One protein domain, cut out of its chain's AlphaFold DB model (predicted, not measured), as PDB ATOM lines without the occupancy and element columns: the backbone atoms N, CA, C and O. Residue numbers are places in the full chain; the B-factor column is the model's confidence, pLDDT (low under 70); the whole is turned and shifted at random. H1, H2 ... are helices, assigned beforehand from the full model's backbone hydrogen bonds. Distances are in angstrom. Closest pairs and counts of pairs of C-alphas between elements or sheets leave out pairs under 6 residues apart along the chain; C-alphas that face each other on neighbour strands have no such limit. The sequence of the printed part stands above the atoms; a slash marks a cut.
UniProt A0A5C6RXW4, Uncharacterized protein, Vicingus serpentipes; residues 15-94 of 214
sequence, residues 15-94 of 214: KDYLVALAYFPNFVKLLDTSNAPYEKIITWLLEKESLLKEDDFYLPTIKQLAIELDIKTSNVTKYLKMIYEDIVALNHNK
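AT A GLANCE: This is residues 15 to 94 of the 214 residues of an uncharacterized protein of Vicingus serpentipes (UniProt A0A5C6RXW4). One long helix, H5, runs along one side of the domain and makes most of its length, and the four short helices H1, H2, H3 and H4 gather along the part of it from residue 73 to residue 87, mostly crossing its line. H4 lies across its beginning, H1 and H3 cross it further along, and the loop of residues 48 to 61 swings out on the side of the short helices away from H5. The printed part has 80 residues, with five named helices in the order H1, H2, H3, H4, H5 and no named strand; its class is all helix. The whole is compact, with a radius of gyration of the C-alphas of 12.1 A, and spans 36 by 28 by 21 A.

IN THESE COORDINATES: Start at the first printed residue and find C-alpha 15 at (166.813, 121.375, 180.242); from there H1, residues 15 to 23, runs 12.2 A from first to last C-alpha, ending at C-alpha 23 at (156.203, 124.869, 175.399). Pass one residue and you come to H2, residues 25 to 28, a short helix of 4.9 A. After ten more residues you reach H3, residues 39 to 47, which is 12.2 A long. Then read through residues 48 to 61, a stretch of 14 residues with no named element, to H4, residues 62 to 68, 9.9 A long. Four residues later H5 begins: residues 73 to 93 run 30.3 A, and its last C-alpha, that of Asn 93, is at (146.048, 126.146, 195.013).

HOW THE PARTS SIT: Look first at H5, the hub, which touches the four other helices, each with a part of its own length alone. With residues 73 to 77 it touches H4; the closest C-alphas are those of Ala 66 and Thr 73, 5.2 A apart, and the lines of the two helices stand about perpendicular, at 78 degrees. With residues 76 to 80 it only just touches H3, with 3 pairs of C-alphas within 8 A; the closest are those of Ile 41 and Leu 80, 7.6 A apart, and the two are about perpendicular at 77 degrees. With residues 80 to 84 it touches H1, at a steep tilt of 55 degrees, the same way; the closest C-alphas here are those of Tyr 17 and Leu 80, 5.9 A apart. With residues 83 to 87 it only just touches H2, with 3 pairs of C-alphas within 8 A, the closest being those of Phe 27 and Ile 87 at 6.7 A. Now look among the short helices: H2 touches H3, where the C-alphas of Pro 25 and Leu 46 come closest, at 6.5 A. H1 and H3 are close but not clearly touching, with the C-alphas of Ala 22 and Leu 45 closest at 6.1 A. H4 is apart from both H2 and H3. In the backbones of H1, H3, H4 and H5 you will find every O i to N i+4 pair within hydrogen-bond range, while H2, with four residues, is too short for such a pair and has its one O i to N i+3 pair within range.

THE WHOLE: The two C-alphas farthest apart are those of Asp 56 and Asn 93, at 36.7 A, and the C-alphas of the first and last printed residues, Lys 15 and Lys 94, are 26.4 A apart. The links H1 to H2 and H4 to H5 are tight, H2 to H3 is short, and H3 to H4, residues 48 to 61, is long; the C-alphas of that long link lie 10 to 20 A from the mean of the C-alphas. The printed part has no cut. The mean pLDDT of the printed part is 92.7, and no printed residue is under 70.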
ATOM      1  N   LYS A  15     167.413 121.318 181.576       94.25
ATOM      2  CA  LYS A  15     166.813 121.375 180.242       94.25
ATOM      3  C   LYS A  15     165.342 120.966 180.275       94.25
ATOM      4  O   LYS A  15     164.558 121.581 179.564       94.25
ATOM      5  N   ASP A  16     164.965 120.000 181.110       94.94
ATOM      6  CA  ASP A  16     163.571 119.554 181.217       94.94
ATOM      7  C   ASP A  16     162.668 120.691 181.702       94.94
ATOM      8  O   ASP A  16     161.605 120.913 181.127       94.94
ATOM      9  N   TYR A  17     163.127 121.476 182.685       97.06
ATOM     10  CA  TYR A  17     162.408 122.674 183.126       97.06
ATOM     11  C   TYR A  17     162.294 123.717 182.011       97.06
ATOM     12  O   TYR A  17     161.209 124.240 181.780       97.06
ATOM     13  N   LEU A  18     163.387 124.006 181.294       96.00
ATOM     14  CA  LEU A  18     163.354 124.969 180.187       96.00
ATOM     15  C   LEU A  18     162.357 124.549 179.100       96.00
ATOM     16  O   LEU A  18     161.573 125.375 178.648       96.00
ATOM     17  N   VAL A  19     162.368 123.273 178.707       93.19
ATOM     18  CA  VAL A  19     161.441 122.732 177.704       93.19
ATOM     19  C   VAL A  19     159.999 122.840 178.202       93.19
ATOM     20  O   VAL A  19     159.165 123.401 177.500       93.19
ATOM     21  N   ALA A  20     159.701 122.384 179.422       95.12
ATOM     22  CA  ALA A  20     158.348 122.461 179.970       95.12
ATOM     23  C   ALA A  20     157.811 123.903 179.997       95.12
ATOM     24  O   ALA A  20     156.675 124.143 179.600       95.12
ATOM     25  N   LEU A  21     158.632 124.868 180.413       95.81
ATOM     26  CA  LEU A  21     158.228 126.273 180.495       95.81
ATOM     27  C   LEU A  21     158.086 126.934 179.120       95.81
ATOM     28  O   LEU A  21     157.168 127.721 178.914       95.81
ATOM     29  N   ALA A  22     158.968 126.603 178.176       93.12
ATOM     30  CA  ALA A  22     158.939 127.177 176.835       93.12
ATOM     31  C   ALA A  22     157.734 126.695 176.012       93.12
ATOM     32  O   ALA A  22     157.129 127.485 175.296       93.12
ATOM     33  N   TYR A  23     157.349 125.421 176.135       90.44
ATOM     34  CA  TYR A  23     156.203 124.869 175.399       90.44
ATOM     35  C   TYR A  23     154.845 125.189 176.046       90.44
ATOM     36  O   TYR A  23     153.812 125.016 175.402       90.44
ATOM     37  N   PHE A  24     154.829 125.686 177.289       93.12
ATOM     38  CA  PHE A  24     153.608 126.070 178.011       93.12
ATOM     39  C   PHE A  24     153.666 127.524 178.510       93.12
ATOM     40  O   PHE A  24     153.526 127.789 179.711       93.12
ATOM     41  N   PRO A  25     153.834 128.503 177.600       92.25
ATOM     42  CA  PRO A  25     153.913 129.918 177.963       92.25
ATOM     43  C   PRO A  25     152.605 130.423 178.587       92.25
ATOM     44  O   PRO A  25     152.611 131.365 179.373       92.25
ATOM     45  N   ASN A  26     151.474 129.771 178.302       93.50
ATOM     46  CA  ASN A  26     150.195 130.035 178.954       93.50
ATOM     47  C   ASN A  26     150.250 129.823 180.475       93.50
ATOM     48  O   ASN A  26     149.638 130.602 181.192       93.50
ATOM     49  N   PHE A  27     150.997 128.835 180.976       95.75
ATOM     50  CA  PHE A  27     151.153 128.636 182.422       95.75
ATOM     51  C   PHE A  27     152.120 129.645 183.036       95.75
ATOM     52  O   PHE A  27     151.902 130.112 184.149       95.75
ATOM     53  N   VAL A  28     153.152 130.032 182.286       95.62
ATOM     54  CA  VAL A  28     154.099 131.082 182.683       95.62
ATOM     55  C   VAL A  28     153.374 132.415 182.903       95.62
ATOM     56  O   VAL A  28     153.630 133.093 183.895       95.62
ATOM     57  N   LYS A  29     152.409 132.752 182.035       95.25
ATOM     58  CA  LYS A  29     151.571 133.965 182.134       95.25
ATOM     59  C   LYS A  29     150.697 134.032 183.392       95.25
ATOM     60  O   LYS A  29     150.204 135.109 183.707       95.25
ATOM     61  N   LEU A  30     150.475 132.911 184.082       95.50
ATOM     62  CA  LEU A  30     149.658 132.872 185.298       95.50
ATOM     63  C   LEU A  30     150.424 133.325 186.547       95.50
ATOM     64  O   LEU A  30     149.801 133.591 187.575       95.50
ATOM     65  N   LEU A  31     151.757 133.372 186.487       94.81
ATOM     66  CA  LEU A  31     152.575 133.767 187.626       94.81
ATOM     67  C   LEU A  31     152.565 135.285 187.814       94.81
ATOM     68  O   LEU A  31     152.768 136.044 186.869       94.81
ATOM     69  N   ASP A  32     152.416 135.718 189.066       87.12
ATOM     70  CA  ASP A  32     152.744 137.085 189.459       87.12
ATOM     71  C   ASP A  32     154.259 137.191 189.653       87.12
ATOM     72  O   ASP A  32     154.836 136.582 190.556       87.12
ATOM     73  N   THR A  33     154.917 137.947 188.778       82.75
ATOM     74  CA  THR A  33     156.373 138.115 188.793       82.75
ATOM     75  C   THR A  33     156.838 139.290 189.640       82.75
ATOM     76  O   THR A  33     158.043 139.546 189.704       82.75
ATOM     77  N   SER A  34     155.921 140.012 190.289       79.00
ATOM     78  CA  SER A  34     156.251 141.186 191.092       79.00
ATOM     79  C   SER A  34     157.255 140.814 192.192       79.00
ATOM     80  O   SER A  34     156.931 140.094 193.133       79.00
ATOM     81  N   ASN A  35     158.487 141.321 192.082       77.56
ATOM     82  CA  ASN A  35     159.624 141.038 192.976       77.56
ATOM     83  C   ASN A  35     160.187 139.604 192.935       77.56
ATOM     84  O   ASN A  35     160.956 139.220 193.824       77.56
ATOM     85  N   ALA A  36     159.856 138.803 191.921       90.06
ATOM     86  CA  ALA A  36     160.413 137.464 191.793       90.06
ATOM     87  C   ALA A  36     161.874 137.509 191.293       90.06
ATOM     88  O   ALA A  36     162.192 138.221 190.341       90.06
ATOM     89  N   PRO A  37     162.789 136.688 191.844       93.75
ATOM     90  CA  PRO A  37     164.202 136.697 191.448       93.75
ATOM     91  C   PRO A  37     164.450 136.187 190.016       93.75
ATOM     92  O   PRO A  37     165.575 136.252 189.524       93.75
ATOM     93  N   TYR A  38     163.418 135.653 189.364       95.69
ATOM     94  CA  TYR A  38     163.458 135.023 188.048       95.69
ATOM     95  C   TYR A  38     162.735 135.829 186.956       95.69
ATOM     96  O   TYR A  38     162.529 135.319 185.856       95.69
ATOM     97  N   GLU A  39     162.380 137.090 187.231       94.38
ATOM     98  CA  GLU A  39     161.656 137.988 186.314       94.38
ATOM     99  C   GLU A  39     162.283 138.057 184.912       94.38
ATOM    100  O   GLU A  39     161.577 137.948 183.909       94.38
ATOM    101  N   LYS A  40     163.621 138.138 184.824       94.31
ATOM    102  CA  LYS A  40     164.346 138.134 183.540       94.31
ATOM    103  C   LYS A  40     164.053 136.888 182.694       94.31
ATOM    104  O   LYS A  40     163.943 136.990 181.479       94.31
ATOM    105  N   ILE A  41     163.936 135.715 183.325       95.75
ATOM    106  CA  ILE A  41     163.654 134.457 182.618       95.75
ATOM    107  C   ILE A  41     162.198 134.421 182.158       95.75
ATOM    108  O   ILE A  41     161.940 134.004 181.034       95.75
ATOM    109  N   ILE A  42     161.257 134.874 182.993       95.12
ATOM    110  CA  ILE A  42     159.841 134.956 182.606       95.12
ATOM    111  C   ILE A  42     159.674 135.894 181.413       95.12
ATOM    112  O   ILE A  42     159.090 135.499 180.411       95.12
ATOM    113  N   THR A  43     160.238 137.099 181.499       93.94
ATOM    114  CA  THR A  43     160.179 138.095 180.421       93.94
ATOM    115  C   THR A  43     160.703 137.502 179.117       93.94
ATOM    116  O   THR A  43     160.014 137.535 178.103       93.94
ATOM    117  N   TRP A  44     161.860 136.838 179.173       94.81
ATOM    118  CA  TRP A  44     162.432 136.153 178.019       94.81
ATOM    119  C   TRP A  44     161.522 135.050 177.458       94.81
ATOM    120  O   TRP A  44     161.302 135.001 176.252       94.81
ATOM    121  N   LEU A  45     160.945 134.188 178.306       94.38
ATOM    122  CA  LEU A  45     160.024 133.129 177.862       94.38
ATOM    123  C   LEU A  45     158.806 133.707 177.128       94.38
ATOM    124  O   LEU A  45     158.376 133.154 176.117       94.38
ATOM    125  N   LEU A  46     158.266 134.822 177.624       93.50
ATOM    126  CA  LEU A  46     157.102 135.484 177.038       93.50
ATOM    127  C   LEU A  46     157.446 136.214 175.732       93.50
ATOM    128  O   LEU A  46     156.691 136.119 174.768       93.50
ATOM    129  N   GLU A  47     158.598 136.882 175.655       92.75
ATOM    130  CA  GLU A  47     159.069 137.544 174.428       92.75
ATOM    131  C   GLU A  47     159.353 136.547 173.297       92.75
ATOM    132  O   GLU A  47     159.117 136.846 172.124       92.75
ATOM    133  N   LYS A  48     159.846 135.350 173.637       90.00
ATOM    134  CA  LYS A  48     160.161 134.291 172.669       90.00
ATOM    135  C   LYS A  48     158.969 133.390 172.328       90.00
ATOM    136  O   LYS A  48     159.127 132.522 171.477       90.00
ATOM    137  N   GLU A  49     157.785 133.590 172.917       89.00
ATOM    138  CA  GLU A  49     156.596 132.745 172.685       89.00
ATOM    139  C   GLU A  49     156.248 132.581 171.197       89.00
ATOM    140  O   GLU A  49     155.842 131.501 170.770       89.00
ATOM    141  N   SER A  50     156.379 133.650 170.409       83.88
ATOM    142  CA  SER A  50     156.103 133.623 168.968       83.88
ATOM    143  C   SER A  50     157.130 132.784 168.205       83.88
ATOM    144  O   SER A  50     156.744 131.948 167.393       83.88
ATOM    145  N   LEU A  51     158.412 132.953 168.531       81.25
ATOM    146  CA  LEU A  51     159.533 132.241 167.913       81.25
ATOM    147  C   LEU A  51     159.543 130.754 168.279       81.25
ATOM    148  O   LEU A  51     159.913 129.921 167.466       81.25
ATOM    149  N   LEU A  52     159.079 130.401 169.479       73.56
ATOM    150  CA  LEU A  52     158.974 129.012 169.941       73.56
ATOM    151  C   LEU A  52     157.985 128.160 169.129       73.56
ATOM    152  O   LEU A  52     157.948 126.945 169.308       73.56
ATOM    153  N   LYS A  53     157.183 128.783 168.257       73.25
ATOM    154  CA  LYS A  53     156.259 128.107 167.337       73.25
ATOM    155  C   LYS A  53     156.843 127.910 165.935       73.25
ATOM    156  O   LYS A  53     156.170 127.319 165.096       73.25
ATOM    157  N   GLU A  54     158.038 128.430 165.667       81.12
ATOM    158  CA  GLU A  54     158.719 128.290 164.381       81.12
ATOM    159  C   GLU A  54     159.541 126.994 164.360       81.12
ATOM    160  O   GLU A  54     160.304 126.727 165.289       81.12
ATOM    161  N   ASP A  55     159.421 126.204 163.287       71.50
ATOM    162  CA  ASP A  55     160.088 124.894 163.158       71.50
ATOM    163  C   ASP A  55     161.628 124.984 163.227       71.50
ATOM    164  O   ASP A  55     162.295 124.029 163.631       71.50
ATOM    165  N   ASP A  56     162.196 126.141 162.876       78.06
ATOM    166  CA  ASP A  56     163.643 126.385 162.842       78.06
ATOM    167  C   ASP A  56     164.206 126.943 164.164       78.06
ATOM    168  O   ASP A  56     165.421 127.131 164.303       78.06
ATOM    169  N   PHE A  57     163.351 127.227 165.154       80.00
ATOM    170  CA  PHE A  57     163.801 127.780 166.426       80.00
ATOM    171  C   PHE A  57     164.297 126.683 167.371       80.00
ATOM    172  O   PHE A  57     163.552 125.826 167.849       80.00
ATOM    173  N   TYR A  58     165.575 126.766 167.737       84.75
ATOM    174  CA  TYR A  58     166.171 125.889 168.738       84.75
ATOM    175  C   TYR A  58     166.281 126.590 170.088       84.75
ATOM    176  O   TYR A  58     166.853 127.675 170.201       84.75
ATOM    177  N   LEU A  59     165.807 125.919 171.141       90.44
ATOM    178  CA  LEU A  59     166.011 126.385 172.509       90.44
ATOM    179  C   LEU A  59     167.510 126.555 172.809       90.44
ATOM    180  O   LEU A  59     168.298 125.640 172.530       90.44
ATOM    181  N   PRO A  60     167.918 127.678 173.430       93.00
ATOM    182  CA  PRO A  60     169.307 127.890 173.788       93.00
ATOM    183  C   PRO A  60     169.760 126.865 174.826       93.00
ATOM    184  O   PRO A  60     168.996 126.363 175.656       93.00
ATOM    185  N   THR A  61     171.060 126.590 174.841       95.00
ATOM    186  CA  THR A  61     171.672 125.899 175.977       95.00
ATOM    187  C   THR A  61     171.584 126.765 177.235       95.00
ATOM    188  O   THR A  61     171.568 127.993 177.168       95.00
ATOM    189  N   ILE A  62     171.646 126.142 178.414       95.94
ATOM    190  CA  ILE A  62     171.636 126.869 179.698       95.94
ATOM    191  C   ILE A  62     172.788 127.884 179.793       95.94
ATOM    192  O   ILE A  62     172.643 128.936 180.411       95.94
ATOM    193  N   LYS A  63     173.933 127.597 179.157       96.12
ATOM    194  CA  LYS A  63     175.065 128.532 179.082       96.12
ATOM    195  C   LYS A  63     174.767 129.732 178.181       96.12
ATOM    196  O   LYS A  63     175.100 130.845 178.563       96.12
ATOM    197  N   GLN A  64     174.148 129.515 177.022       96.56
ATOM    198  CA  GLN A  64     173.747 130.605 176.124       96.56
ATOM    199  C   GLN A  64     172.686 131.490 176.779       96.56
ATOM    200  O   GLN A  64     172.854 132.702 176.799       96.56
ATOM    201  N   LEU A  65     171.678 130.884 177.412       96.06
ATOM    202  CA  LEU A  65     170.637 131.613 178.138       96.06
ATOM    203  C   LEU A  65     171.219 132.460 179.283       96.06
ATOM    204  O   LEU A  65     170.812 133.596 179.491       96.06
ATOM    205  N   ALA A  66     172.211 131.928 180.007       96.94
ATOM    206  CA  ALA A  66     172.923 132.666 181.052       96.94
ATOM    207  C   ALA A  66     173.626 133.926 180.515       96.94
ATOM    208  O   ALA A  66     173.583 134.970 181.160       96.94
ATOM    209  N   ILE A  67     174.260 133.819 179.341       97.25
ATOM    210  CA  ILE A  67     174.942 134.936 178.673       97.25
ATOM    211  C   ILE A  67     173.920 135.962 178.172       97.25
ATOM    212  O   ILE A  67     174.092 137.148 178.421       97.25
ATOM    213  N   GLU A  68     172.853 135.511 177.508       95.69
ATOM    214  CA  GLU A  68     171.812 136.379 176.940       95.69
ATOM    215  C   GLU A  68     171.108 137.220 178.012       95.69
ATOM    216  O   GLU A  68     170.850 138.402 177.809       95.69
ATOM    217  N   LEU A  69     170.845 136.629 179.180       95.94
ATOM    218  CA  LEU A  69     170.144 137.293 180.283       95.94
ATOM    219  C   LEU A  69     171.068 138.026 181.267       95.94
ATOM    220  O   LEU A  69     170.578 138.650 182.219       95.94
ATOM    221  N   ASP A  70     172.385 137.932 181.068       96.38
ATOM    222  CA  ASP A  70     173.412 138.417 181.995       96.38
ATOM    223  C   ASP A  70     173.148 137.949 183.442       96.38
ATOM    224  O   ASP A  70     172.961 138.732 184.380       96.38
ATOM    225  N   ILE A  71     173.035 136.628 183.620       96.12
ATOM    226  CA  ILE A  71     172.877 135.983 184.933       96.12
ATOM    227  C   ILE A  71     173.775 134.752 185.049       96.12
ATOM    228  O   ILE A  71     174.057 134.051 184.084       96.12
ATOM    229  N   LYS A  72     174.213 134.431 186.272       96.62
ATOM    230  CA  LYS A  72     175.037 133.236 186.522       96.62
ATOM    231  C   LYS A  72     174.290 131.961 186.109       96.62
ATOM    232  O   LYS A  72     173.128 131.780 186.458       96.62
ATOM    233  N   THR A  73     174.979 131.011 185.477       96.19
ATOM    234  CA  THR A  73     174.398 129.722 185.041       96.19
ATOM    235  C   THR A  73     173.755 128.925 186.188       96.19
ATOM    236  O   THR A  73     172.725 128.277 186.003       96.19
ATOM    237  N   SER A  74     174.325 129.000 187.397       95.69
ATOM    238  CA  SER A  74     173.731 128.413 188.607       95.69
ATOM    239  C   SER A  74     172.370 129.028 188.941       95.69
ATOM    240  O   SER A  74     171.455 128.316 189.350       95.69
ATOM    241  N   ASN A  75     172.223 130.338 188.725       97.12
ATOM    242  CA  ASN A  75     170.973 131.054 188.941       97.12
ATOM    243  C   ASN A  75     169.945 130.683 187.875       97.12
ATOM    244  O   ASN A  75     168.808 130.440 188.245       97.12
ATOM    245  N   VAL A  76     170.336 130.525 186.603       97.31
ATOM    246  CA  VAL A  76     169.428 130.022 185.550       97.31
ATOM    247  C   VAL A  76     168.800 128.695 185.965       97.31
ATOM    248  O   VAL A  76     167.583 128.551 185.949       97.31
ATOM    249  N   THR A  77     169.628 127.741 186.403       96.25
ATOM    250  CA  THR A  77     169.140 126.429 186.854       96.25
ATOM    251  C   THR A  77     168.177 126.554 188.027       96.25
ATOM    252  O   THR A  77     167.095 125.970 188.006       96.25
ATOM    253  N   LYS A  78     168.557 127.338 189.042       97.38
ATOM    254  CA  LYS A  78     167.722 127.580 190.220       97.38
ATOM    255  C   LYS A  78     166.381 128.212 189.837       97.38
ATOM    256  O   LYS A  78     165.345 127.770 190.312       97.38
ATOM    257  N   TYR A  79     166.406 129.234 188.994       97.75
ATOM    258  CA  TYR A  79     165.241 130.032 188.635       97.75
ATOM    259  C   TYR A  79     164.266 129.283 187.732       97.75
ATOM    260  O   TYR A  79     163.076 129.334 188.001       97.75
ATOM    261  N   LEU A  80     164.741 128.517 186.744       97.81
ATOM    262  CA  LEU A  80     163.867 127.649 185.940       97.81
ATOM    263  C   LEU A  80     163.111 126.643 186.816       97.81
ATOM    264  O   LEU A  80     161.912 126.444 186.643       97.81
ATOM    265  N   LYS A  81     163.807 126.051 187.791       97.19
ATOM    266  CA  LYS A  81     163.182 125.153 188.760       97.19
ATOM    267  C   LYS A  81     162.145 125.882 189.626       97.19
ATOM    268  O   LYS A  81     161.037 125.383 189.751       97.19
ATOM    269  N   MET A  82     162.480 127.058 190.164       97.19
ATOM    270  CA  MET A  82     161.549 127.860 190.976       97.19
ATOM    271  C   MET A  82     160.279 128.229 190.203       97.19
ATOM    272  O   MET A  82     159.191 128.019 190.715       97.19
ATOM    273  N   ILE A  83     160.406 128.698 188.956       97.62
ATOM    274  CA  ILE A  83     159.253 129.022 188.100       97.62
ATOM    275  C   ILE A  83     158.340 127.800 187.954       97.62
ATOM    276  O   ILE A  83     157.127 127.899 188.118       97.62
ATOM    277  N   TYR A  84     158.919 126.639 187.649       97.56
ATOM    278  CA  TYR A  84     158.155 125.407 187.491       97.56
ATOM    279  C   TYR A  84     157.438 124.998 188.784       97.56
ATOM    280  O   TYR A  84     156.253 124.670 188.756       97.56
ATOM    281  N   GLU A  85     158.140 125.039 189.918       96.00
ATOM    282  CA  GLU A  85     157.573 124.726 191.235       96.00
ATOM    283  C   GLU A  85     156.445 125.695 191.613       96.00
ATOM    284  O   GLU A  85     155.410 125.250 192.112       96.00
ATOM    285  N   ASP A  86     156.590 126.984 191.300       96.94
ATOM    286  CA  ASP A  86     155.563 128.000 191.538       96.94
ATOM    287  C   ASP A  86     154.315 127.761 190.670       96.94
ATOM    288  O   ASP A  86     153.195 127.887 191.164       96.94
ATOM    289  N   ILE A  87     154.471 127.327 189.411       97.56
ATOM    290  CA  ILE A  87     153.337 126.927 188.551       97.56
ATOM    291  C   ILE A  87     152.635 125.689 189.117       97.56
ATOM    292  O   ILE A  87     151.406 125.646 189.157       97.56
ATOM    293  N   VAL A  88     153.386 124.681 189.568       96.56
ATOM    294  CA  VAL A  88     152.808 123.469 190.176       96.56
ATOM    295  C   VAL A  88     152.057 123.813 191.465       96.56
ATOM    296  O   VAL A  88     150.938 123.338 191.672       96.56
ATOM    297  N   ALA A  89     152.625 124.674 192.310       96.25
ATOM    298  CA  ALA A  89     151.959 125.161 193.513       96.25
ATOM    299  C   ALA A  89     150.692 125.960 193.171       96.25
ATOM    300  O   ALA A  89     149.647 125.758 193.793       96.25
ATOM    301  N   LEU A  90     150.746 126.820 192.150       97.19
ATOM    302  CA  LEU A  90     149.584 127.558 191.660       97.19
ATOM    303  C   LEU A  90     148.498 126.612 191.134       97.19
ATOM    304  O   LEU A  90     147.332 126.808 191.451       97.19
ATOM    305  N   ASN A  91     148.866 125.559 190.402       97.25
ATOM    306  CA  ASN A  91     147.933 124.551 189.899       97.25
ATOM    307  C   ASN A  91     147.212 123.793 191.018       97.25
ATOM    308  O   ASN A  91     146.044 123.431 190.877       97.25
ATOM    309  N   HIS A  92     147.905 123.559 192.131       94.88
ATOM    310  CA  HIS A  92     147.311 122.945 193.309       94.88
ATOM    311  C   HIS A  92     146.355 123.903 194.033       94.88
ATOM    312  O   HIS A  92     145.256 123.508 194.412       94.88
ATOM    313  N   ASN A  93     146.771 125.160 194.207       95.69
ATOM    314  CA  ASN A  93     146.048 126.146 195.013       95.69
ATOM    315  C   ASN A  93     144.886 126.820 194.267       95.69
ATOM    316  O   ASN A  93     143.912 127.219 194.901       95.69
ATOM    317  N   LYS A  94     145.020 126.994 192.949       95.75
ATOM    318  CA  LYS A  94     144.093 127.704 192.055       95.75
ATOM    319  C   LYS A  94     143.936 126.953 190.720       95.75
ATOM    320  O   LYS A  94     144.329 127.463 189.664       95.75
TER     321      LYS A  94